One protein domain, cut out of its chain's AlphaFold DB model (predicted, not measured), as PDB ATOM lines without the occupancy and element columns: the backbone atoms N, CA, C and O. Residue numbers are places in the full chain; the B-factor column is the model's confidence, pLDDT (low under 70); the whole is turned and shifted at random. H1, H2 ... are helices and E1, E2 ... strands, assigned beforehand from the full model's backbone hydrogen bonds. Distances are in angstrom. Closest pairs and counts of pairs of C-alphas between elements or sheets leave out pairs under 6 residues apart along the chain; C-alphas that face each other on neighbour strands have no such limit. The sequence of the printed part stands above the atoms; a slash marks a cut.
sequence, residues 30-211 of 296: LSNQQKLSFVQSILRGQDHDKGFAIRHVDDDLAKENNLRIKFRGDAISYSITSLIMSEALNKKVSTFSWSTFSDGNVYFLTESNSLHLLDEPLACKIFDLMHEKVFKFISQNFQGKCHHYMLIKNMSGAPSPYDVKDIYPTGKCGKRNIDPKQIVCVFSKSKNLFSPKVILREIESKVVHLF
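What this domain is: This is residues 30 to 211 of the 296 residues of an uncharacterized protein of Legionella anisa (UniProt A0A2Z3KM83). What is seen first? A twisted sheet of four strands, E2 - E1 - E6 - E7, has H4 and H5 over one face and H2 over the other; a smaller sheet, E3 - E4 - E5, sits toward one end of the longest axis, with H1 between the two sheets. What is printed? The 182 residues hold five named helices and seven named strands, in the order H1 E1 H2 E2 H3 E3 E4 E5 H4 E6 E7 H5; both sheets are antiparallel, and the class is mixed. The whole is compact, with a radius of gyration of the C-alphas of 16.4 A and spans of 49 by 35 by 29 A.

How they stand to each other: What makes the largest sheet? E2, residues 75 to 77, E1, residues 50 to 57, E6, residues 148 to 156, and E7, residues 183 to 188, are antiparallel neighbours in that order; E6 bends by 74 degrees at residue 153. Within hydrogen-bond range are N 54 and O 76 at 2.8 A, N 53 and O 152 at 3.0 A, and N 149 and O 187 at 2.8 A, the last in the hairpin E6 and E7. Which helices are over it? H4, residues 120 to 140, lies over E2 and E1 at a height over the sheet of 11.9 A. H5, residues 196 to 209, is on the same face at 9.4 A, and H2, residues 60 to 68, on the opposite face at 9.2 A. How do the helices meet? The hub, H4, touches H1, residues 32 to 45, about perpendicular at 74 degrees, with C-alphas 36 and 123 closest at 5.0 A; H3, residues 82 to 89, at a steep tilt of 49 degrees, with C-alphas 88 and 125 closest at 5.3 A; and H5 at a steep 51 degrees, with C-alphas 139 and 196 closest at 5.2 A. In the five helices every O i to N i+4 pair is within hydrogen-bond range. What is the smaller sheet? E3, residues 96 to 100, E4, residues 106 to 110, and E5, residues 115 to 117, form a meander, two hairpins in a row, with N 97 and O 109 at 2.9 A and N 108 and O 116 at 2.8 A. H1 is on both sheets, and H3 only grazes this one with its residues 82 to 89.

Where its parts are: Where are the anchors? H1 begins at C-alpha 32, (130.061, 117.244, 73.027), and H5 ends at C-alpha 209, (122.862, 100.630, 74.299). Which elements are longest? From first to last C-alpha, H4 measures 29.9 A, E1 21.9 A, E6 21.1 A, H1 20.5 A and H5 20.2 A.

The domain as a whole: How far does it reach? The C-alphas farthest apart, of Ser 102 and Lys 145, are 50.5 A apart, and the printed part has no cut. Where is it least certain? The link E6 to E7, 26 residues, is long; the model's pLDDT is under 70 at 39 residues, among them 156 to 180.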
ATOM      1  N   LEU A  30     124.958 116.355  78.569       76.12
ATOM      2  CA  LEU A  30     125.885 115.494  77.832       76.12
ATOM      3  C   LEU A  30     127.054 116.330  77.310       76.12
ATOM      4  O   LEU A  30     126.850 117.458  76.852       76.12
ATOM      5  N   SER A  31     128.264 115.778  77.356       85.62
ATOM      6  CA  SER A  31     129.435 116.387  76.721       85.62
ATOM      7  C   SER A  31     129.314 116.355  75.194       85.62
ATOM      8  O   SER A  31     128.592 115.527  74.636       85.62
ATOM      9  N   ASN A  32     130.055 117.218  74.495       89.44
ATOM     10  CA  ASN A  32     130.061 117.244  73.027       89.44
ATOM     11  C   ASN A  32     130.435 115.878  72.429       89.44
ATOM     12  O   ASN A  32     129.787 115.417  71.494       89.44
ATOM     13  N   GLN A  33     131.396 115.178  73.040       86.88
ATOM     14  CA  GLN A  33     131.787 113.832  72.621       86.88
ATOM     15  C   GLN A  33     130.660 112.804  72.804       86.88
ATOM     16  O   GLN A  33     130.476 111.919  71.968       86.88
ATOM     17  N   GLN A  34     129.879 112.917  73.884       84.00
ATOM     18  CA  GLN A  34     128.709 112.061  74.097       84.00
ATOM     19  C   GLN A  34     127.622 112.340  73.056       84.00
ATOM     20  O   GLN A  34     127.041 111.396  72.527       84.00
ATOM     21  N   LYS A  35     127.389 113.613  72.715       90.31
ATOM     22  CA  LYS A  35     126.458 113.997  71.644       90.31
ATOM     23  C   LYS A  35     126.915 113.463  70.283       90.31
ATOM     24  O   LYS A  35     126.101 112.907  69.553       90.31
ATOM     25  N   LEU A  36     128.210 113.551  69.971       89.69
ATOM     26  CA  LEU A  36     128.788 112.979  68.753       89.69
ATOM     27  C   LEU A  36     128.557 111.467  68.663       89.69
ATOM     28  O   LEU A  36     128.010 110.985  67.672       89.69
ATOM     29  N   SER A  37     128.900 110.733  69.722       84.00
ATOM     30  CA  SER A  37     128.691 109.281  69.792       84.00
ATOM     31  C   SER A  37     127.208 108.901  69.675       84.00
ATOM     32  O   SER A  37     126.849 107.951  68.973       84.00
ATOM     33  N   PHE A  38     126.317 109.685  70.291       87.62
ATOM     34  CA  PHE A  38     124.874 109.501  70.158       87.62
ATOM     35  C   PHE A  38     124.417 109.644  68.702       87.62
ATOM     36  O   PHE A  38     123.734 108.765  68.182       87.62
ATOM     37  N   VAL A  39     124.826 110.716  68.013       90.19
ATOM     38  CA  VAL A  39     124.467 110.950  66.603       90.19
ATOM     39  C   VAL A  39     124.996 109.832  65.706       90.19
ATOM     40  O   VAL A  39     124.266 109.336  64.850       90.19
ATOM     41  N   GLN A  40     126.225 109.365  65.935       86.75
ATOM     42  CA  GLN A  40     126.775 108.210  65.221       86.75
ATOM     43  C   GLN A  40     125.957 106.932  65.466       86.75
ATOM     44  O   GLN A  40     125.729 106.160  64.536       86.75
ATOM     45  N   SER A  41     125.480 106.722  66.695       82.25
ATOM     46  CA  SER A  41     124.634 105.577  67.052       82.25
ATOM     47  C   SER A  41     123.283 105.632  66.335       82.25
ATOM     48  O   SER A  41     122.853 104.631  65.767       82.25
ATOM     49  N   ILE A  42     122.649 106.808  66.268       83.81
ATOM     50  CA  ILE A  42     121.418 107.002  65.487       83.81
ATOM     51  C   ILE A  42     121.640 106.620  64.025       83.81
ATOM     52  O   ILE A  42     120.837 105.868  63.476       83.81
ATOM     53  N   LEU A  43     122.727 107.097  63.411       83.31
ATOM     54  CA  LEU A  43     123.036 106.795  62.014       83.31
ATOM     55  C   LEU A  43     123.185 105.288  61.788       83.31
ATOM     56  O   LEU A  43     122.568 104.757  60.877       83.31
ATOM     57  N   ARG A  44     123.882 104.559  62.669       76.38
ATOM     58  CA  ARG A  44     124.037 103.094  62.543       76.38
ATOM     59  C   ARG A  44     122.718 102.325  62.458       76.38
ATOM     60  O   ARG A  44     122.679 101.287  61.806       76.38
ATOM     61  N   GLY A  45     121.660 102.794  63.119       70.62
ATOM     62  CA  GLY A  45     120.333 102.172  63.024       70.62
ATOM     63  C   GLY A  45     119.344 102.899  62.124       70.62
ATOM     64  O   GLY A  45     118.183 102.490  62.074       70.62
ATOM     65  N   GLN A  46     119.779 103.956  61.436       75.31
ATOM     66  CA  GLN A  46     118.986 104.673  60.452       75.31
ATOM     67  C   GLN A  46     119.442 104.300  59.039       75.31
ATOM     68  O   GLN A  46     120.428 104.825  58.527       75.31
ATOM     69  N   ASP A  47     118.677 103.427  58.395       67.06
ATOM     70  CA  ASP A  47     118.840 103.072  56.983       67.06
ATOM     71  C   ASP A  47     117.833 103.857  56.115       67.06
ATOM     72  O   ASP A  47     116.979 104.570  56.648       67.06
ATOM     73  N   HIS A  48     117.894 103.707  54.789       57.03
ATOM     74  CA  HIS A  48     116.998 104.374  53.834       57.03
ATOM     75  C   HIS A  48     115.513 104.250  54.200       57.03
ATOM     76  O   HIS A  48     114.779 105.228  54.083       57.03
ATOM     77  N   ASP A  49     115.101 103.086  54.709       58.00
ATOM     78  CA  ASP A  49     113.698 102.797  55.009       58.00
ATOM     79  C   ASP A  49     113.423 102.531  56.487       58.00
ATOM     80  O   ASP A  49     112.289 102.197  56.821       58.00
ATOM     81  N   LYS A  50     114.414 102.596  57.384       64.62
ATOM     82  CA  LYS A  50     114.269 102.140  58.779       64.62
ATOM     83  C   LYS A  50     114.919 103.109  59.750       64.62
ATOM     84  O   LYS A  50     115.999 103.614  59.488       64.62
ATOM     85  N   GLY A  51     114.288 103.314  60.900       72.94
ATOM     86  CA  GLY A  51     114.858 104.118  61.976       72.94
ATOM     87  C   GLY A  51     114.222 103.839  63.331       72.94
ATOM     88  O   GLY A  51     113.571 102.809  63.542       72.94
ATOM     89  N   PHE A  52     114.409 104.782  64.251       77.62
ATOM     90  CA  PHE A  52     113.857 104.726  65.599       77.62
ATOM     91  C   PHE A  52     112.602 105.569  65.721       77.62
ATOM     92  O   PHE A  52     112.455 106.613  65.081       77.62
ATOM     93  N   ALA A  53     111.713 105.143  66.607       79.75
ATOM     94  CA  ALA A  53     110.588 105.952  67.029       79.75
ATOM     95  C   ALA A  53     110.324 105.790  68.519       79.75
ATOM     96  O   ALA A  53     110.611 104.755  69.118       79.75
ATOM     97  N   ILE A  54     109.736 106.826  69.100       82.88
ATOM     98  CA  ILE A  54     109.168 106.790  70.437       82.88
ATOM     99  C   ILE A  54     107.667 106.895  70.275       82.88
ATOM    100  O   ILE A  54     107.159 107.774  69.577       82.88
ATOM    101  N   ARG A  55     106.948 106.007  70.942       80.94
ATOM    102  CA  ARG A  55     105.494 106.044  70.980       80.94
ATOM    103  C   ARG A  55     104.980 106.300  72.371       80.94
ATOM    104  O   ARG A  55     105.553 105.795  73.323       80.94
ATOM    105  N   HIS A  56     103.864 107.009  72.452       84.38
ATOM    106  CA  HIS A  56     103.109 107.199  73.677       84.38
ATOM    107  C   HIS A  56     101.826 106.349  73.687       84.38
ATOM    108  O   HIS A  56     101.159 106.204  72.659       84.38
ATOM    109  N   VAL A  57     101.484 105.807  74.858       81.88
ATOM    110  CA  VAL A  57     100.142 105.313  75.202       81.88
ATOM    111  C   VAL A  57      99.766 105.740  76.617       81.88
ATOM    112  O   VAL A  57     100.627 105.840  77.494       81.88
ATOM    113  N   ASP A  58      98.480 105.987  76.822       80.81
ATOM    114  CA  ASP A  58      97.898 106.649  77.988       80.81
ATOM    115  C   ASP A  58      97.222 105.697  78.990       80.81
ATOM    116  O   ASP A  58      96.668 106.157  79.990       80.81
ATOM    117  N   ASP A  59      97.302 104.380  78.775       82.12
ATOM    118  CA  ASP A  59      96.808 103.370  79.714       82.12
ATOM    119  C   ASP A  59      97.540 102.011  79.608       82.12
ATOM    120  O   ASP A  59      98.186 101.688  78.603       82.12
ATOM    121  N   ASP A  60      97.430 101.206  80.671       82.31
ATOM    122  CA  ASP A  60      98.090  99.900  80.788       82.31
ATOM    123  C   ASP A  60      97.525  98.844  79.830       82.31
ATOM    124  O   ASP A  60      98.277  98.013  79.327       82.31
ATOM    125  N   LEU A  61      96.221  98.865  79.541       82.31
ATOM    126  CA  LEU A  61      95.585  97.891  78.653       82.31
ATOM    127  C   LEU A  61      96.050  98.102  77.207       82.31
ATOM    128  O   LEU A  61      96.387  97.145  76.508       82.31
ATOM    129  N   ALA A  62      96.119  99.355  76.762       78.31
ATOM    130  CA  ALA A  62      96.671  99.742  75.474       78.31
ATOM    131  C   ALA A  62      98.153  99.366  75.372       78.31
ATOM    132  O   ALA A  62      98.586  98.882  74.324       78.31
ATOM    133  N   LYS A  63      98.921  99.533  76.457       83.81
ATOM    134  CA  LYS A  63     100.314  99.080  76.541       83.81
ATOM    135  C   LYS A  63     100.426  97.559  76.378       83.81
ATOM    136  O   LYS A  63     101.158  97.118  75.497       83.81
ATOM    137  N   GLU A  64      99.688  96.766  77.153       81.31
ATOM    138  CA  GLU A  64      99.727  95.294  77.079       81.31
ATOM    139  C   GLU A  64      99.271  94.763  75.711       81.31
ATOM    140  O   GLU A  64      99.917  93.897  75.121       81.31
ATOM    141  N   ASN A  65      98.199  95.322  75.145       76.88
ATOM    142  CA  ASN A  65      97.717  94.934  73.816       76.88
ATOM    143  C   ASN A  65      98.755  95.208  72.722       76.88
ATOM    144  O   ASN A  65      98.959  94.388  71.819       76.88
ATOM    145  N   ASN A  66      99.430  96.355  72.817       74.31
ATOM    146  CA  ASN A  66     100.484  96.753  71.894       74.31
ATOM    147  C   ASN A  66     101.708  95.820  71.954       74.31
ATOM    148  O   ASN A  66     102.353  95.627  70.927       74.31
ATOM    149  N   LEU A  67     101.990  95.212  73.111       76.00
ATOM    150  CA  LEU A  67     103.064  94.229  73.282       76.00
ATOM    151  C   LEU A  67     102.713  92.830  72.743       76.00
ATOM    152  O   LEU A  67     103.601  91.990  72.647       76.00
ATOM    153  N   ARG A  68     101.448  92.554  72.392       71.75
ATOM    154  CA  ARG A  68     100.990  91.188  72.069       71.75
ATOM    155  C   ARG A  68     100.429  91.009  70.662       71.75
ATOM    156  O   ARG A  68     100.777  90.041  69.996       71.75
ATOM    157  N   ILE A  69      99.523  91.882  70.212       60.16
ATOM    158  CA  ILE A  69      98.603  91.516  69.117       60.16
ATOM    159  C   ILE A  69      98.829  92.324  67.835       60.16
ATOM    160  O   ILE A  69      98.893  91.710  66.772       60.16
ATOM    161  N   LYS A  70      98.905  93.665  67.909       60.31
ATOM    162  CA  LYS A  70      99.234  94.652  66.841       60.31
ATOM    163  C   LYS A  70      98.759  96.053  67.268       60.31
ATOM    164  O   LYS A  70      97.932  96.204  68.158       60.31
ATOM    165  N   PHE A  71      99.294  97.088  66.623       58.38
ATOM    166  CA  PHE A  71      99.643  98.352  67.287       58.38
ATOM    167  C   PHE A  71      98.784  99.581  66.873       58.38
ATOM    168  O   PHE A  71      98.653  99.843  65.679       58.38
ATOM    169  N   ARG A  72      98.286 100.420  67.815       59.00
ATOM    170  CA  ARG A  72      97.658 101.762  67.552       59.00
ATOM    171  C   ARG A  72      98.001 102.871  68.585       59.00
ATOM    172  O   ARG A  72      97.992 102.596  69.779       59.00
ATOM    173  N   GLY A  73      98.322 104.099  68.140       60.47
ATOM    174  CA  GLY A  73      98.698 105.251  69.000       60.47
ATOM    175  C   GLY A  73      99.665 106.251  68.334       60.47
ATOM    176  O   GLY A  73     100.109 105.994  67.210       60.47
ATOM    177  N   ASP A  74      99.975 107.361  69.017       69.19
ATOM    178  CA  ASP A  74     100.785 108.485  68.503       69.19
ATOM    179  C   ASP A  74     102.292 108.244  68.651       69.19
ATOM    180  O   ASP A  74     102.771 107.862  69.720       69.19
ATOM    181  N   ALA A  75     103.061 108.500  67.593       73.31
ATOM    182  CA  ALA A  75     104.495 108.237  67.566       73.31
ATOM    183  C   ALA A  75     105.292 109.395  66.960       73.31
ATOM    184  O   ALA A  75     104.851 110.075  66.027       73.31
ATOM    185  N   ILE A  76     106.512 109.559  67.467       76.25
ATOM    186  CA  ILE A  76     107.509 110.491  66.960       76.25
ATOM    187  C   ILE A  76     108.751 109.732  66.499       76.25
ATOM    188  O   ILE A  76     109.302 108.911  67.227       76.25
ATOM    189  N   SER A  77     109.203 110.013  65.278       76.50
ATOM    190  CA  SER A  77     110.476 109.489  64.776       76.50
ATOM    191  C   SER A  77     111.652 110.147  65.502       76.50
ATOM    192  O   SER A  77     111.702 111.378  65.646       76.50
ATOM    193  N   TYR A  78     112.615 109.312  65.883       79.44
ATOM    194  CA  TYR A  78     113.895 109.689  66.460       79.44
ATOM    195  C   TYR A  78     115.016 109.440  65.436       79.44
ATOM    196  O   TYR A  78     115.888 108.596  65.614       79.44
ATOM    197  N   SER A  79     114.932 110.158  64.316       78.94
ATOM    198  CA  SER A  79     115.820 110.044  63.154       78.94
ATOM    199  C   SER A  79     116.347 111.414  62.745       78.94
ATOM    200  O   SER A  79     115.678 112.429  62.962       78.94
ATOM    201  N   ILE A  80     117.516 111.435  62.112       83.19
ATOM    202  CA  ILE A  80     118.091 112.617  61.475       83.19
ATOM    203  C   ILE A  80     117.359 112.802  60.146       83.19
ATOM    204  O   ILE A  80     117.443 111.955  59.260       83.19
ATOM    205  N   THR A  81     116.580 113.873  60.023       81.38
ATOM    206  CA  THR A  81     115.771 114.169  58.829       81.38
ATOM    207  C   THR A  81     116.378 115.315  58.027       81.38
ATOM    208  O   THR A  81     117.234 116.047  58.525       81.38
ATOM    209  N   SER A  82     115.912 115.514  56.791       81.62
ATOM    210  CA  SER A  82     116.323 116.660  55.968       81.62
ATOM    211  C   SER A  82     116.056 118.004  56.659       81.62
ATOM    212  O   SER A  82     116.846 118.930  56.499       81.62
ATOM    213  N   LEU A  83     115.004 118.104  57.483       81.06
ATOM    214  CA  LEU A  83     114.727 119.287  58.304       81.06
ATOM    215  C   LEU A  83     115.808 119.513  59.368       81.06
ATOM    216  O   LEU A  83     116.384 120.596  59.416       81.06
ATOM    217  N   ILE A  84     116.139 118.483  60.157       86.06
ATOM    218  CA  ILE A  84     117.214 118.568  61.162       86.06
ATOM    219  C   ILE A  84     118.533 118.954  60.490       86.06
ATOM    220  O   ILE A  84     119.248 119.825  60.978       86.06
ATOM    221  N   MET A  85     118.841 118.353  59.338       86.81
ATOM    222  CA  MET A  85     120.043 118.695  58.577       86.81
ATOM    223  C   MET A  85     120.002 120.118  58.019       86.81
ATOM    224  O   MET A  85     121.035 120.786  58.001       86.81
ATOM    225  N   SER A  86     118.832 120.599  57.590       84.50
ATOM    226  CA  SER A  86     118.667 121.968  57.100       84.50
ATOM    227  C   SER A  86     118.971 122.992  58.186       84.50
ATOM    228  O   SER A  86     119.728 123.938  57.971       84.50
ATOM    229  N   GLU A  87     118.406 122.774  59.371       86.69
ATOM    230  CA  GLU A  87     118.591 123.634  60.536       86.69
ATOM    231  C   GLU A  87     120.034 123.562  61.055       86.69
ATOM    232  O   GLU A  87     120.670 124.596  61.261       86.69
ATOM    233  N   ALA A  88     120.609 122.360  61.177       90.88
ATOM    234  CA  ALA A  88     121.976 122.176  61.661       90.88
ATOM    235  C   ALA A  88     123.029 122.828  60.742       90.88
ATOM    236  O   ALA A  88     124.000 123.428  61.223       90.88
ATOM    237  N   LEU A  89     122.826 122.743  59.423       90.50
ATOM    238  CA  LEU A  89     123.718 123.319  58.412       90.50
ATOM    239  C   LEU A  89     123.360 124.763  58.030       90.50
ATOM    240  O   LEU A  89     124.092 125.368  57.247       90.50
ATOM    241  N   ASN A  90     122.270 125.318  58.572       89.06
ATOM    242  CA  ASN A  90     121.729 126.632  58.218       89.06
ATOM    243  C   ASN A  90     121.583 126.831  56.694       89.06
ATOM    244  O   ASN A  90     121.993 127.845  56.125       89.06
ATOM    245  N   LYS A  91     121.042 125.819  56.014       89.31
ATOM    246  CA  LYS A  91     120.808 125.821  54.565       89.31
ATOM    247  C   LYS A  91     119.612 124.935  54.244       89.31
ATOM    248  O   LYS A  91     119.325 124.002  54.979       89.31
ATOM    249  N   LYS A  92     118.935 125.165  53.124       86.81
ATOM    250  CA  LYS A  92     117.860 124.265  52.694       86.81
ATOM    251  C   LYS A  92     118.458 122.926  52.237       86.81
ATOM    252  O   LYS A  92     119.246 122.911  51.297       86.81
ATOM    253  N   VAL A  93     118.087 121.840  52.910       81.75
ATOM    254  CA  VAL A  93     118.403 120.449  52.559       81.75
ATOM    255  C   VAL A  93     117.086 119.722  52.333       81.75
ATOM    256  O   VAL A  93     116.244 119.634  53.221       81.75
ATOM    257  N   SER A  94     116.899 119.207  51.128       80.00
ATOM    258  CA  SER A  94     115.699 118.484  50.706       80.00
ATOM    259  C   SER A  94     115.904 116.985  50.891       80.00
ATOM    260  O   SER A  94     115.015 116.279  51.365       80.00
ATOM    261  N   THR A  95     117.110 116.505  50.590       80.81
ATOM    262  CA  THR A  95     117.500 115.101  50.728       80.81
ATOM    263  C   THR A  95     118.970 115.015  51.091       80.81
ATOM    264  O   THR A  95     119.791 115.764  50.567       80.81
ATOM    265  N   PHE A  96     119.330 114.055  51.927       84.06
ATOM    266  CA  PHE A  96     120.727 113.767  52.198       84.06
ATOM    267  C   PHE A  96     120.944 112.261  52.296       84.06
ATOM    268  O   PHE A  96     120.023 111.506  52.608       84.06
ATOM    269  N   SER A  97     122.172 111.836  52.044       85.88
ATOM    270  CA  SER A  97     122.667 110.513  52.400       85.88
ATOM    271  C   SER A  97     123.860 110.664  53.330       85.88
ATOM    272  O   SER A  97     124.430 111.750  53.475       85.88
ATOM    273  N   TRP A  98     124.226 109.582  54.000       88.19
ATOM    274  CA  TRP A  98     125.411 109.552  54.837       88.19
ATOM    275  C   TRP A  98     126.202 108.279  54.568       88.19
ATOM    276  O   TRP A  98     125.666 107.274  54.099       88.19
ATOM    277  N   SER A  99     127.506 108.335  54.796       86.56
ATOM    278  CA  SER A  99     128.396 107.192  54.609       86.56
ATOM    279  C   SER A  99     129.579 107.298  55.556       86.56
ATOM    280  O   SER A  99     130.054 108.396  55.848       86.56
ATOM    281  N   THR A 100     130.070 106.153  56.020       83.44
ATOM    282  CA  THR A 100     131.353 106.069  56.720       83.44
ATOM    283  C   THR A 100     132.450 105.814  55.696       83.44
ATOM    284  O   THR A 100     132.345 104.881  54.898       83.44
ATOM    285  N   PHE A 101     133.484 106.648  55.699       79.81
ATOM    286  CA  PHE A 101     134.621 106.523  54.792       79.81
ATOM    287  C   PHE A 101     135.749 105.706  55.439       79.81
ATOM    288  O   PHE A 101     135.682 105.316  56.605       79.81
ATOM    289  N   SER A 102     136.786 105.388  54.659       74.50
ATOM    290  CA  SER A 102     137.906 104.533  55.085       74.50
ATOM    291  C   SER A 102     138.713 105.089  56.258       74.50
ATOM    292  O   SER A 102     139.406 104.339  56.934       74.50
ATOM    293  N   ASP A 103     138.632 106.396  56.489       78.38
ATOM    294  CA  ASP A 103     139.223 107.094  57.631       78.38
ATOM    295  C   ASP A 103     138.400 106.941  58.925       78.38
ATOM    296  O   ASP A 103     138.781 107.468  59.966       78.38
ATOM    297  N   GLY A 104     137.277 106.216  58.871       74.44
ATOM    298  CA  GLY A 104     136.363 106.015  59.993       74.44
ATOM    299  C   GLY A 104     135.428 107.198  60.240       74.44
ATOM    300  O   GLY A 104     134.561 107.113  61.112       74.44
ATOM    301  N   ASN A 105     135.555 108.278  59.466       85.88
ATOM    302  CA  ASN A 105     134.722 109.456  59.612       85.88
ATOM    303  C   ASN A 105     133.379 109.270  58.907       85.88
ATOM    304  O   ASN A 105     133.249 108.574  57.895       85.88
ATOM    305  N   VAL A 106     132.360 109.924  59.457       88.31
ATOM    306  CA  VAL A 106     131.015 109.944  58.886       88.31
ATOM    307  C   VAL A 106     130.834 111.239  58.114       88.31
ATOM    308  O   VAL A 106     131.059 112.321  58.652       88.31
ATOM    309  N   TYR A 107     130.389 111.126  56.869       90.81
ATOM    310  CA  TYR A 107     130.107 112.269  56.013       90.81
ATOM    311  C   TYR A 107     128.654 112.260  55.560       90.81
ATOM    312  O   TYR A 107     128.097 111.206  55.259       90.81
ATOM    313  N   PHE A 108     128.071 113.451  55.460       90.31
ATOM    314  CA  PHE A 108     126.780 113.690  54.835       90.31
ATOM    315  C   PHE A 108     126.967 114.257  53.435       90.31
ATOM    316  O   PHE A 108     127.720 115.212  53.236       90.31
ATOM    317  N   LEU A 109     126.226 113.713  52.479       89.75
ATOM    318  CA  LEU A 109     126.117 114.232  51.124       89.75
ATOM    319  C   LEU A 109     124.713 114.811  50.939       89.75
ATOM    320  O   LEU A 109     123.721 114.107  51.115       89.75
ATOM    321  N   THR A 110     124.619 116.098  50.608       86.56
ATOM    322  CA  THR A 110     123.335 116.764  50.308       86.56
ATOM    323  C   THR A 110     123.087 116.845  48.802       86.56
ATOM    324  O   THR A 110     124.011 116.634  48.020       86.56
ATOM    325  N   GLU A 111     121.880 117.230  48.372       81.06
ATOM    326  CA  GLU A 111     121.499 117.295  46.945       81.06
ATOM    327  C   GLU A 111     122.412 118.172  46.064       81.06
ATOM    328  O   GLU A 111     122.510 117.972  44.858       81.06
ATOM    329  N   SER A 112     123.118 119.131  46.662       78.19
ATOM    330  CA  SER A 112     124.108 119.984  46.002       78.19
ATOM    331  C   SER A 112     125.469 119.309  45.774       78.19
ATOM    332  O   SER A 112     126.425 119.992  45.412       78.19
ATOM    333  N   ASN A 113     125.598 118.008  46.055       74.62
ATOM    334  CA  ASN A 113     126.867 117.274  46.149       74.62
ATOM    335  C   ASN A 113     127.875 117.896  47.130       74.62
ATOM    336  O   ASN A 113     129.073 117.627  47.065       74.62
ATOM    337  N   SER A 114     127.402 118.734  48.058       82.69
ATOM    338  CA  SER A 114     128.256 119.264  49.114       82.69
ATOM    339  C   SER A 114     128.444 118.203  50.194       82.69
ATOM    340  O   SER A 114     127.458 117.705  50.745       82.69
ATOM    341  N   LEU A 115     129.704 117.874  50.470       88.81
ATOM    342  CA  LEU A 115     130.113 116.911  51.484       88.81
ATOM    343  C   LEU A 115     130.322 117.629  52.825       88.81
ATOM    344  O   LEU A 115     131.028 118.635  52.880       88.81
ATOM    345  N   HIS A 116     129.717 117.118  53.896       91.38
ATOM    346  CA  HIS A 116     129.814 117.672  55.253       91.38
ATOM    347  C   HIS A 116     130.331 116.597  56.197       91.38
ATOM    348  O   HIS A 116     129.709 115.545  56.319       91.38
ATOM    349  N   LEU A 117     131.454 116.850  56.862       93.31
ATOM    350  CA  LEU A 117     131.965 115.974  57.915       93.31
ATOM    351  C   LEU A 117     131.057 116.068  59.149       93.31
ATOM    352  O   LEU A 117     130.702 117.168  59.566       93.31
ATOM    353  N   LEU A 118     130.712 114.930  59.757       93.75
ATOM    354  CA  LEU A 118     130.120 114.886  61.094       93.75
ATOM    355  C   LEU A 118     131.211 115.158  62.142       93.75
ATOM    356  O   LEU A 118     131.764 114.236  62.740       93.75
ATOM    357  N   ASP A 119     131.528 116.433  62.334       92.81
ATOM    358  CA  ASP A 119     132.392 116.909  63.410       92.81
ATOM    359  C   ASP A 119     131.599 117.161  64.709       92.81
ATOM    360  O   ASP A 119     130.367 117.083  64.741       92.81
ATOM    361  N   GLU A 120     132.301 117.439  65.813       92.94
ATOM    362  CA  GLU A 120     131.658 117.734  67.100       92.94
ATOM    363  C   GLU A 120     130.640 118.890  67.018       92.94
ATOM    364  O   GLU A 120     129.523 118.713  67.519       92.94
ATOM    365  N   PRO A 121     130.948 120.054  66.400       95.00
ATOM    366  CA  PRO A 121     129.979 121.138  66.251       95.00
ATOM    367  C   PRO A 121     128.703 120.726  65.517       95.00
ATOM    368  O   PRO A 121     127.603 121.036  65.988       95.00
ATOM    369  N   LEU A 122     128.821 120.033  64.379       94.88
ATOM    370  CA  LEU A 122     127.661 119.581  63.617       94.88
ATOM    371  C   LEU A 122     126.856 118.553  64.413       94.88
ATOM    372  O   LEU A 122     125.631 118.659  64.490       94.88
ATOM    373  N   ALA A 123     127.530 117.604  65.060       94.62
ATOM    374  CA  ALA A 123     126.864 116.599  65.871       94.62
ATOM    375  C   ALA A 123     126.117 117.202  67.066       94.62
ATOM    376  O   ALA A 123     125.005 116.777  67.366       94.62
ATOM    377  N   CYS A 124     126.677 118.226  67.719       93.88
ATOM    378  CA  CYS A 124     125.994 118.933  68.801       93.88
ATOM    379  C   CYS A 124     124.702 119.594  68.316       93.88
ATOM    380  O   CYS A 124     123.668 119.428  68.958       93.88
ATOM    381  N   LYS A 125     124.734 120.271  67.161       94.38
ATOM    382  CA  LYS A 125     123.533 120.880  66.569       94.38
ATOM    383  C   LYS A 125     122.477 119.833  66.223       94.38
ATOM    384  O   LYS A 125     121.318 120.004  66.580       94.38
ATOM    385  N   ILE A 126     122.875 118.745  65.559       92.31
ATOM    386  CA  ILE A 126     121.966 117.643  65.210       92.31
ATOM    387  C   ILE A 126     121.337 117.056  66.478       92.31
ATOM    388  O   ILE A 126     120.117 116.899  66.542       92.31
ATOM    389  N   PHE A 127     122.155 116.772  67.495       92.75
ATOM    390  CA  PHE A 127     121.690 116.251  68.776       92.75
ATOM    391  C   PHE A 127     120.677 117.193  69.431       92.75
ATOM    392  O   PHE A 127     119.598 116.743  69.798       92.75
ATOM    393  N   ASP A 128     120.996 118.483  69.560       89.69
ATOM    394  CA  ASP A 128     120.151 119.446  70.270       89.69
ATOM    395  C   ASP A 128     118.781 119.608  69.587       89.69
ATOM    396  O   ASP A 128     117.751 119.589  70.264       89.69
ATOM    397  N   LEU A 129     118.747 119.648  68.250       87.38
ATOM    398  CA  LEU A 129     117.503 119.695  67.471       87.38
ATOM    399  C   LEU A 129     116.649 118.434  67.659       87.38
ATOM    400  O   LEU A 129     115.433 118.501  67.857       87.38
ATOM    401  N   MET A 130     117.283 117.260  67.623       87.50
ATOM    402  CA  MET A 130     116.594 115.994  67.869       87.50
ATOM    403  C   MET A 130     116.074 115.896  69.308       87.50
ATOM    404  O   MET A 130     114.931 115.483  69.523       87.50
ATOM    405  N   HIS A 131     116.898 116.291  70.280       89.62
ATOM    406  CA  HIS A 131     116.563 116.316  71.698       89.62
ATOM    407  C   HIS A 131     115.349 117.208  71.951       89.62
ATOM    408  O   HIS A 131     114.376 116.762  72.554       89.62
ATOM    409  N   GLU A 132     115.352 118.438  71.433       86.00
ATOM    410  CA  GLU A 132     114.243 119.380  71.589       86.00
ATOM    411  C   GLU A 132     112.941 118.838  70.982       86.00
ATOM    412  O   GLU A 132     111.888 118.849  71.632       86.00
ATOM    413  N   LYS A 133     113.017 118.292  69.759       85.75
ATOM    414  CA  LYS A 133     111.881 117.675  69.062       85.75
ATOM    415  C   LYS A 133     111.217 116.590  69.917       85.75
ATOM    416  O   LYS A 133     109.994 116.594  70.086       85.75
ATOM    417  N   VAL A 134     112.003 115.659  70.456       85.75
ATOM    418  CA  VAL A 134     111.482 114.552  71.272       85.75
ATOM    419  C   VAL A 134     111.039 115.039  72.652       85.75
ATOM    420  O   VAL A 134     109.987 114.622  73.144       85.75
ATOM    421  N   PHE A 135     111.781 115.961  73.265       87.94
ATOM    422  CA  PHE A 135     111.439 116.544  74.559       87.94
ATOM    423  C   PHE A 135     110.068 117.218  74.535       87.94
ATOM    424  O   PHE A 135     109.275 117.034  75.462       87.94
ATOM    425  N   LYS A 136     109.754 117.951  73.460       84.56
ATOM    426  CA  LYS A 136     108.441 118.571  73.258       84.56
ATOM    427  C   LYS A 136     107.325 117.527  73.200       84.56
ATOM    428  O   LYS A 136     106.317 117.693  73.886       84.56
ATOM    429  N   PHE A 137     107.525 116.437  72.455       83.06
ATOM    430  CA  PHE A 137     106.566 115.330  72.377       83.06
ATOM    431  C   PHE A 137     106.329 114.672  73.740       83.06
ATOM    432  O   PHE A 137     105.179 114.512  74.146       83.06
ATOM    433  N   ILE A 138     107.393 114.335  74.476       86.19
ATOM    434  CA  ILE A 138     107.267 113.735  75.813       86.19
ATOM    435  C   ILE A 138     106.567 114.713  76.755       86.19
ATOM    436  O   ILE A 138     105.621 114.334  77.432       86.19
ATOM    437  N   SER A 139     106.971 115.984  76.771       86.75
ATOM    438  CA  SER A 139     106.408 116.994  77.677       86.75
ATOM    439  C   SER A 139     104.909 117.208  77.467       86.75
ATOM    440  O   SER A 139     104.160 117.258  78.443       86.75
ATOM    441  N   GLN A 140     104.457 117.279  76.210       84.31
ATOM    442  CA  GLN A 140     103.031 117.377  75.870       84.31
ATOM    443  C   GLN A 140     102.245 116.153  76.343       84.31
ATOM    444  O   GLN A 140     101.131 116.282  76.846       84.31
ATOM    445  N   ASN A 141     102.850 114.972  76.236       83.25
ATOM    446  CA  ASN A 141     102.240 113.712  76.630       83.25
ATOM    447  C   ASN A 141     102.512 113.346  78.096       83.25
ATOM    448  O   ASN A 141     102.263 112.215  78.468       83.25
ATOM    449  N   PHE A 142     103.014 114.239  78.959       84.94
ATOM    450  CA  PHE A 142     103.379 113.892  80.343       84.94
ATOM    451  C   PHE A 142     102.350 114.327  81.404       84.94
ATOM    452  O   PHE A 142     102.617 114.161  82.587       84.94
ATOM    453  N   GLN A 143     101.192 114.907  81.077       76.75
ATOM    454  CA  GLN A 143     100.330 115.563  82.092       76.75
ATOM    455  C   GLN A 143      99.219 114.691  82.735       76.75
ATOM    456  O   GLN A 143      98.634 115.093  83.733       76.75
ATOM    457  N   GLY A 144      98.943 113.488  82.230       68.12
ATOM    458  CA  GLY A 144      97.909 112.553  82.717       68.12
ATOM    459  C   GLY A 144      98.339 111.524  83.790       68.12
ATOM    460  O   GLY A 144      99.426 111.599  84.378       68.12
ATOM    461  N   LYS A 145      97.450 110.555  84.073       66.50
ATOM    462  CA  LYS A 145      97.607 109.540  85.141       66.50
ATOM    463  C   LYS A 145      98.479 108.346  84.745       66.50
ATOM    464  O   LYS A 145      99.261 107.892  85.573       66.50
ATOM    465  N   CYS A 146      98.364 107.861  83.513       63.81
ATOM    466  CA  CYS A 146      99.162 106.750  83.009       63.81
ATOM    467  C   CYS A 146      99.851 107.171  81.710       63.81
ATOM    468  O   CYS A 146      99.250 107.844  80.880       63.81
ATOM    469  N   HIS A 147     101.142 106.864  81.596       79.44
ATOM    470  CA  HIS A 147     101.957 107.204  80.433       79.44
ATOM    471  C   HIS A 147     103.014 106.145  80.253       79.44
ATOM    472  O   HIS A 147     103.880 105.979  81.123       79.44
ATOM    473  N   HIS A 148     102.970 105.488  79.106       86.38
ATOM    474  CA  HIS A 148     104.028 104.602  78.672       86.38
ATOM    475  C   HIS A 148     104.647 105.151  77.399       86.38
ATOM    476  O   HIS A 148     103.948 105.504  76.449       86.38
ATOM    477  N   TYR A 149     105.972 105.205  77.395       87.88
ATOM    478  CA  TYR A 149     106.784 105.521  76.240       87.88
ATOM    479  C   TYR A 149     107.435 104.235  75.756       87.88
ATOM    480  O   TYR A 149     108.065 103.532  76.536       87.88
ATOM    481  N   MET A 150     107.269 103.904  74.487       84.62
ATOM    482  CA  MET A 150     107.820 102.691  73.893       84.62
ATOM    483  C   MET A 150     108.883 103.082  72.878       84.62
ATOM    484  O   MET A 150     108.575 103.800  71.926       84.62
ATOM    485  N   LEU A 151     110.115 102.618  73.082       86.25
ATOM    486  CA  LEU A 151     111.181 102.744  72.094       86.25
ATOM    487  C   LEU A 151     111.017 101.632  71.062       86.25
ATOM    488  O   LEU A 151     110.966 100.450  71.408       86.25
ATOM    489  N   ILE A 152     110.920 102.030  69.800       80.00
ATOM    490  CA  ILE A 152     110.694 101.147  68.663       80.00
ATOM    491  C   ILE A 152     111.922 101.211  67.758       80.00
ATOM    492  O   ILE A 152     112.316 102.300  67.333       80.00
ATOM    493  N   LYS A 153     112.504 100.052  67.441       79.56
ATOM    494  CA  LYS A 153     113.601  99.912  66.473       79.56
ATOM    495  C   LYS A 153     113.093  99.461  65.112       79.56
ATOM    496  O   LYS A 153     112.054  98.809  65.005       79.56
ATOM    497  N   ASN A 154     113.879  99.731  64.071       71.38
ATOM    498  CA  ASN A 154     113.605  99.280  62.707       71.38
ATOM    499  C   ASN A 154     112.201  99.668  62.214       71.38
ATOM    500  O   ASN A 154     111.595  98.929  61.437       71.38
ATOM    501  N   MET A 155     111.651 100.784  62.698       71.00
ATOM    502  CA  MET A 155     110.354 101.265  62.240       71.00
ATOM    503  C   MET A 155     110.521 101.747  60.807       71.00
ATOM    504  O   MET A 155     111.402 102.564  60.541       71.00
ATOM    505  N   SER A 156     109.684 101.253  59.896       60.12
ATOM    506  CA  SER A 156     109.743 101.721  58.518       60.12
ATOM    507  C   SER A 156     109.435 103.219  58.432       60.12
ATOM    508  O   SER A 156     108.482 103.669  59.082       60.12
ATOM    509  N   GLY A 157     110.158 103.963  57.590       52.47
ATOM    510  CA  GLY A 157     109.819 105.346  57.215       52.47
ATOM    511  C   GLY A 157     108.368 105.431  56.735       52.47
ATOM    512  O   GLY A 157     107.876 104.485  56.103       52.47
ATOM    513  N   ALA A 158     107.612 106.451  57.163       44.62
ATOM    514  CA  ALA A 158     106.173 106.554  56.872       44.62
ATOM    515  C   ALA A 158     105.932 106.606  55.345       44.62
ATOM    516  O   ALA A 158     106.798 107.030  54.625       44.62
ATOM    517  N   PRO A 159     104.836 106.120  54.742       40.00
ATOM    518  CA  PRO A 159     104.687 106.276  53.297       40.00
ATOM    519  C   PRO A 159     104.316 107.741  53.044       40.00
ATOM    520  O   PRO A 159     103.520 108.308  53.799       40.00
ATOM    521  N   SER A 160     104.841 108.380  52.000       33.22
ATOM    522  CA  SER A 160     104.356 109.710  51.593       33.22
ATOM    523  C   SER A 160     102.816 109.700  51.469       33.22
ATOM    524  O   SER A 160     102.268 108.722  50.955       33.22
ATOM    525  N   PRO A 161     102.072 110.707  51.981       37.84
ATOM    526  CA  PRO A 161     102.500 112.006  52.520       37.84
ATOM    527  C   PRO A 161     102.687 112.025  54.050       37.84
ATOM    528  O   PRO A 161     102.701 113.095  54.658       37.84
ATOM    529  N   TYR A 162     102.744 110.855  54.687       40.91
ATOM    530  CA  TYR A 162     102.980 110.702  56.124       40.91
ATOM    531  C   TYR A 162     104.466 110.549  56.460       40.91
ATOM    532  O   TYR A 162     104.801 110.632  57.639       40.91
ATOM    533  N   ASP A 163     105.308 110.303  55.444       39.47
ATOM    534  CA  ASP A 163     106.753 110.032  55.561       39.47
ATOM    535  C   ASP A 163     107.469 111.085  56.387       39.47
ATOM    536  O   ASP A 163     108.186 110.813  57.342       39.47
ATOM    537  N   VAL A 164     107.156 112.327  56.085       44.72
ATOM    538  CA  VAL A 164     107.673 113.482  56.773       44.72
ATOM    539  C   VAL A 164     106.588 114.522  56.601       44.72
ATOM    540  O   VAL A 164     106.279 114.935  55.485       44.72
ATOM    541  N   LYS A 165     105.969 114.955  57.693       37.34
ATOM    542  CA  LYS A 165     105.454 116.316  57.704       37.34
ATOM    543  C   LYS A 165     106.147 117.047  58.821       37.34
ATOM    544  O   LYS A 165     105.765 116.925  59.985       37.34
ATOM    545  N   ASP A 166     107.078 117.879  58.389       40.97
ATOM    546  CA  ASP A 166     107.616 119.096  58.999       40.97
ATOM    547  C   ASP A 166     106.526 120.072  59.533       40.97
ATOM    548  O   ASP A 166     106.759 121.262  59.687       40.97
ATOM    549  N   ILE A 167     105.297 119.602  59.788       38.03
ATOM    550  CA  ILE A 167     104.075 120.387  60.009       38.03
ATOM    551  C   ILE A 167     103.327 119.924  61.276       38.03
ATOM    552  O   ILE A 167     102.462 120.642  61.770       38.03
ATOM    553  N   TYR A 168     103.653 118.759  61.857       37.44
ATOM    554  CA  TYR A 168     103.043 118.327  63.121       37.44
ATOM    555  C   TYR A 168     104.035 118.398  64.285       37.44
ATOM    556  O   TYR A 168     104.718 117.411  64.562       37.44
ATOM    557  N   PRO A 169     104.037 119.494  65.069       38.41
ATOM    558  CA  PRO A 169     104.700 119.541  66.373       38.41
ATOM    559  C   PRO A 169     104.101 118.564  67.412       38.41
ATOM    560  O   PRO A 169     104.469 118.643  68.579       38.41
ATOM    561  N   THR A 170     103.182 117.675  67.004       36.12
ATOM    562  CA  THR A 170     102.434 116.715  67.834       36.12
ATOM    563  C   THR A 170     102.611 115.239  67.437       36.12
ATOM    564  O   THR A 170     101.912 114.396  67.977       36.12
ATOM    565  N   GLY A 171     103.540 114.879  66.539       42.44
ATOM    566  CA  GLY A 171     103.934 113.469  66.356       42.44
ATOM    567  C   GLY A 171     102.858 112.556  65.751       42.44
ATOM    568  O   GLY A 171     102.248 111.739  66.435       42.44
ATOM    569  N   LYS A 172     102.666 112.637  64.430       45.41
ATOM    570  CA  LYS A 172     101.889 111.642  63.674       45.41
ATOM    571  C   LYS A 172     102.768 110.911  62.662       45.41
ATOM    572  O   LYS A 172     102.507 110.968  61.463       45.41
ATOM    573  N   CYS A 173     103.765 110.159  63.136       47.16
ATOM    574  CA  CYS A 173     104.096 108.912  62.444       47.16
ATOM    575  C   CYS A 173     102.826 108.060  62.564       47.16
ATOM    576  O   CYS A 173     102.447 107.717  63.676       47.16
ATOM    577  N   GLY A 174     102.084 107.893  61.463       49.38
ATOM    578  CA  GLY A 174     100.668 107.503  61.473       49.38
ATOM    579  C   GLY A 174     100.319 106.217  62.237       49.38
ATOM    580  O   GLY A 174     101.172 105.546  62.806       49.38
ATOM    581  N   LYS A 175      99.033 105.838  62.194       52.94
ATOM    582  CA  LYS A 175      98.443 104.604  62.765       52.94
ATOM    583  C   LYS A 175      98.994 103.310  62.127       52.94
ATOM    584  O   LYS A 175      98.231 102.442  61.712       52.94
ATOM    585  N   ARG A 176     100.306 103.202  61.953       54.31
ATOM    586  CA  ARG A 176     100.971 102.044  61.390       54.31
ATOM    587  C   ARG A 176     101.032 100.948  62.430       54.31
ATOM    588  O   ARG A 176     101.339 101.183  63.601       54.31
ATOM    589  N   ASN A 177     100.761  99.746  61.947       62.22
ATOM    590  CA  ASN A 177     101.011  98.539  62.699       62.22
ATOM    591  C   ASN A 177     102.525  98.413  62.878       62.22
ATOM    592  O   ASN A 177     103.275  98.485  61.909       62.22
ATOM    593  N   ILE A 178     102.939  98.243  64.122       63.59
ATOM    594  CA  ILE A 178     104.298  97.888  64.504       63.59
ATOM    595  C   ILE A 178     104.198  96.460  65.018       63.59
ATOM    596  O   ILE A 178     103.253  96.118  65.735       63.59
ATOM    597  N   ASP A 179     105.115  95.611  64.577       68.56
ATOM    598  CA  ASP A 179     105.238  94.271  65.131       68.56
ATOM    599  C   ASP A 179     105.729  94.407  66.581       68.56
ATOM    600  O   ASP A 179     106.690  95.145  66.808       68.56
ATOM    601  N   PRO A 180     105.116  93.734  67.570       69.38
ATOM    602  CA  PRO A 180     105.597  93.769  68.948       69.38
ATOM    603  C   PRO A 180     107.107  93.526  69.100       69.38
ATOM    604  O   PRO A 180     107.734  94.147  69.951       69.38
ATOM    605  N   LYS A 181     107.719  92.727  68.214       70.69
ATOM    606  CA  LYS A 181     109.172  92.461  68.166       70.69
ATOM    607  C   LYS A 181     110.038  93.686  67.840       70.69
ATOM    608  O   LYS A 181     111.262  93.615  67.879       70.69
ATOM    609  N   GLN A 182     109.430  94.793  67.426       73.62
ATOM    610  CA  GLN A 182     110.124  96.056  67.183       73.62
ATOM    611  C   GLN A 182     110.187  96.926  68.446       73.62
ATOM    612  O   GLN A 182     110.943  97.895  68.457       73.62
ATOM    613  N   ILE A 183     109.419  96.611  69.497       77.31
ATOM    614  CA  ILE A 183     109.408  97.348  70.766       77.31
ATOM    615  C   ILE A 183     110.510  96.790  71.660       77.31
ATOM    616  O   ILE A 183     110.395  95.687  72.179       77.31
ATOM    617  N   VAL A 184     111.563  97.574  71.868       77.31
ATOM    618  CA  VAL A 184     112.759  97.127  72.606       77.31
ATOM    619  C   VAL A 184     112.751  97.526  74.072       77.31
ATOM    620  O   VAL A 184     113.373  96.872  74.900       77.31
ATOM    621  N   CYS A 185     112.074  98.621  74.413       84.25
ATOM    622  CA  CYS A 185     111.990  99.119  75.781       84.25
ATOM    623  C   CYS A 185     110.663  99.842  76.000       84.25
ATOM    624  O   CYS A 185     110.179 100.558  75.121       84.25
ATOM    625  N   VAL A 186     110.121  99.700  77.208       85.19
ATOM    626  CA  VAL A 186     108.954 100.448  77.680       85.19
ATOM    627  C   VAL A 186     109.353 101.231  78.924       85.19
ATOM    628  O   VAL A 186     109.891 100.675  79.877       85.19
ATOM    629  N   PHE A 187     109.064 102.525  78.918       88.31
ATOM    630  CA  PHE A 187     109.308 103.449  80.016       88.31
ATOM    631  C   PHE A 187     107.965 103.930  80.537       88.31
ATOM    632  O   PHE A 187     107.073 104.240  79.752       88.31
ATOM    633  N   SER A 188     107.810 104.036  81.848       86.50
ATOM    634  CA  SER A 188     106.599 104.587  82.449       86.50
ATOM    635  C   SER A 188     106.947 105.582  83.536       86.50
ATOM    636  O   SER A 188     108.036 105.540  84.117       86.50
ATOM    637  N   LYS A 189     106.001 106.470  83.848       84.12
ATOM    638  CA  LYS A 189     106.129 107.305  85.041       84.12
ATOM    639  C   LYS A 189     106.351 106.423  86.263       84.12
ATOM    640  O   LYS A 189     105.628 105.460  86.504       84.12
ATOM    641  N   SER A 190     107.362 106.771  87.041       81.69
ATOM    642  CA  SER A 190     107.689 106.107  88.297       81.69
ATOM    643  C   SER A 190     108.337 107.116  89.238       81.69
ATOM    644  O   SER A 190     108.617 108.248  88.844       81.69
ATOM    645  N   LYS A 191     108.632 106.703  90.476       75.75
ATOM    646  CA  LYS A 191     109.396 107.541  91.417       75.75
ATOM    647  C   LYS A 191     110.739 108.002  90.836       75.75
ATOM    648  O   LYS A 191     111.185 109.095  91.156       75.75
ATOM    649  N   ASN A 192     111.350 107.194  89.966       77.88
ATOM    650  CA  ASN A 192     112.634 107.501  89.333       77.88
ATOM    651  C   ASN A 192     112.470 108.219  87.984       77.88
ATOM    652  O   ASN A 192     113.358 108.955  87.578       77.88
ATOM    653  N   LEU A 193     111.331 108.041  87.310       82.50
ATOM    654  CA  LEU A 193     111.004 108.621  86.006       82.50
ATOM    655  C   LEU A 193     109.885 109.664  86.154       82.50
ATOM    656  O   LEU A 193     108.782 109.514  85.629       82.50
ATOM    657  N   PHE A 194     110.160 110.700  86.947       84.88
ATOM    658  CA  PHE A 194     109.153 111.648  87.440       84.88
ATOM    659  C   PHE A 194     109.012 112.929  86.603       84.88
ATOM    660  O   PHE A 194     108.116 113.728  86.865       84.88
ATOM    661  N   SER A 195     109.869 113.148  85.601       88.94
ATOM    662  CA  SER A 195     109.791 114.320  84.720       88.94
ATOM    663  C   SER A 195     110.035 113.954  83.251       88.94
ATOM    664  O   SER A 195     110.738 112.971  82.986       88.94
ATOM    665  N   PRO A 196     109.532 114.759  82.288       89.88
ATOM    666  CA  PRO A 196     109.784 114.548  80.859       89.88
ATOM    667  C   PRO A 196     111.274 114.450  80.532       89.88
ATOM    668  O   PRO A 196     111.695 113.601  79.753       89.88
ATOM    669  N   LYS A 197     112.082 115.294  81.184       89.38
ATOM    670  CA  LYS A 197     113.531 115.375  80.976       89.38
ATOM    671  C   LYS A 197     114.240 114.103  81.433       89.38
ATOM    672  O   LYS A 197     115.141 113.624  80.755       89.38
ATOM    673  N   VAL A 198     113.816 113.539  82.565       88.69
ATOM    674  CA  VAL A 198     114.382 112.289  83.085       88.69
ATOM    675  C   VAL A 198     113.959 111.092  82.227       88.69
ATOM    676  O   VAL A 198     114.800 110.246  81.944       88.69
ATOM    677  N   ILE A 199     112.709 111.047  81.745       89.12
ATOM    678  CA  ILE A 199     112.281 110.008  80.790       89.12
ATOM    679  C   ILE A 199     113.078 110.084  79.490       89.12
ATOM    680  O   ILE A 199     113.561 109.054  79.031       89.12
ATOM    681  N   LEU A 200     113.235 111.275  78.905       90.44
ATOM    682  CA  LEU A 200     113.989 111.428  77.662       90.44
ATOM    683  C   LEU A 200     115.421 110.915  77.808       90.44
ATOM    684  O   LEU A 200     115.877 110.153  76.968       90.44
ATOM    685  N   ARG A 201     116.098 111.253  78.907       86.75
ATOM    686  CA  ARG A 201     117.458 110.762  79.167       86.75
ATOM    687  C   ARG A 201     117.538 109.251  79.295       86.75
ATOM    688  O   ARG A 201     118.507 108.658  78.837       86.75
ATOM    689  N   GLU A 202     116.551 108.638  79.939       87.56
ATOM    690  CA  GLU A 202     116.502 107.182  80.042       87.56
ATOM    691  C   GLU A 202     116.267 106.550  78.663       87.56
ATOM    692  O   GLU A 202     116.884 105.546  78.333       87.56
ATOM    693  N   ILE A 203     115.448 107.168  77.808       88.12
ATOM    694  CA  ILE A 203     115.299 106.726  76.417       88.12
ATOM    695  C   ILE A 203     116.623 106.883  75.654       88.12
ATOM    696  O   ILE A 203     117.062 105.940  75.002       88.12
ATOM    697  N   GLU A 204     117.271 108.045  75.745       87.88
ATOM    698  CA  GLU A 204     118.548 108.343  75.088       87.88
ATOM    699  C   GLU A 204     119.656 107.381  75.521       87.88
ATOM    700  O   GLU A 204     120.404 106.892  74.675       87.88
ATOM    701  N   SER A 205     119.731 107.045  76.813       82.81
ATOM    702  CA  SER A 205     120.695 106.062  77.310       82.81
ATOM    703  C   SER A 205     120.432 104.679  76.707       82.81
ATOM    704  O   SER A 205     121.367 104.026  76.248       82.81
ATOM    705  N   LYS A 206     119.165 104.248  76.608       82.81
ATOM    706  CA  LYS A 206     118.817 102.978  75.949       82.81
ATOM    707  C   LYS A 206     119.110 102.979  74.458       82.81
ATOM    708  O   LYS A 206     119.548 101.953  73.956       82.81
ATOM    709  N   VAL A 207     118.925 104.101  73.761       81.00
ATOM    710  CA  VAL A 207     119.262 104.216  72.333       81.00
ATOM    711  C   VAL A 207     120.748 103.953  72.089       81.00
ATOM    712  O   VAL A 207     121.081 103.234  71.152       81.00
ATOM    713  N   VAL A 208     121.632 104.469  72.947       77.44
ATOM    714  CA  VAL A 208     123.077 104.189  72.856       77.44
ATOM    715  C   VAL A 208     123.351 102.693  73.039       77.44
ATOM    716  O   VAL A 208     124.084 102.102  72.252       77.44
ATOM    717  N   HIS A 209     122.687 102.056  74.006       73.88
ATOM    718  CA  HIS A 209     122.862 100.630  74.299       73.88
ATOM    719  C   HIS A 209     122.301  99.672  73.237       73.88
ATOM    720  O   HIS A 209     122.620  98.484  73.267       73.88
ATOM    721  N   LEU A 210     121.480 100.139  72.287       71.50
ATOM    722  CA  LEU A 210     120.910  99.267  71.248       71.50
ATOM    723  C   LEU A 210     121.961  98.644  70.324       71.50
ATOM    724  O   LEU A 210     121.694  97.613  69.706       71.50
ATOM    725  N   PHE A 211     123.130  99.273  70.218       67.19
ATOM    726  CA  PHE A 211     124.190  98.877  69.293       67.19
ATOM    727  C   PHE A 211     125.471  98.463  69.995       67.19
ATOM    728  O   PHE A 211     126.485  98.261  69.322       67.19
TER     729      PHE A 211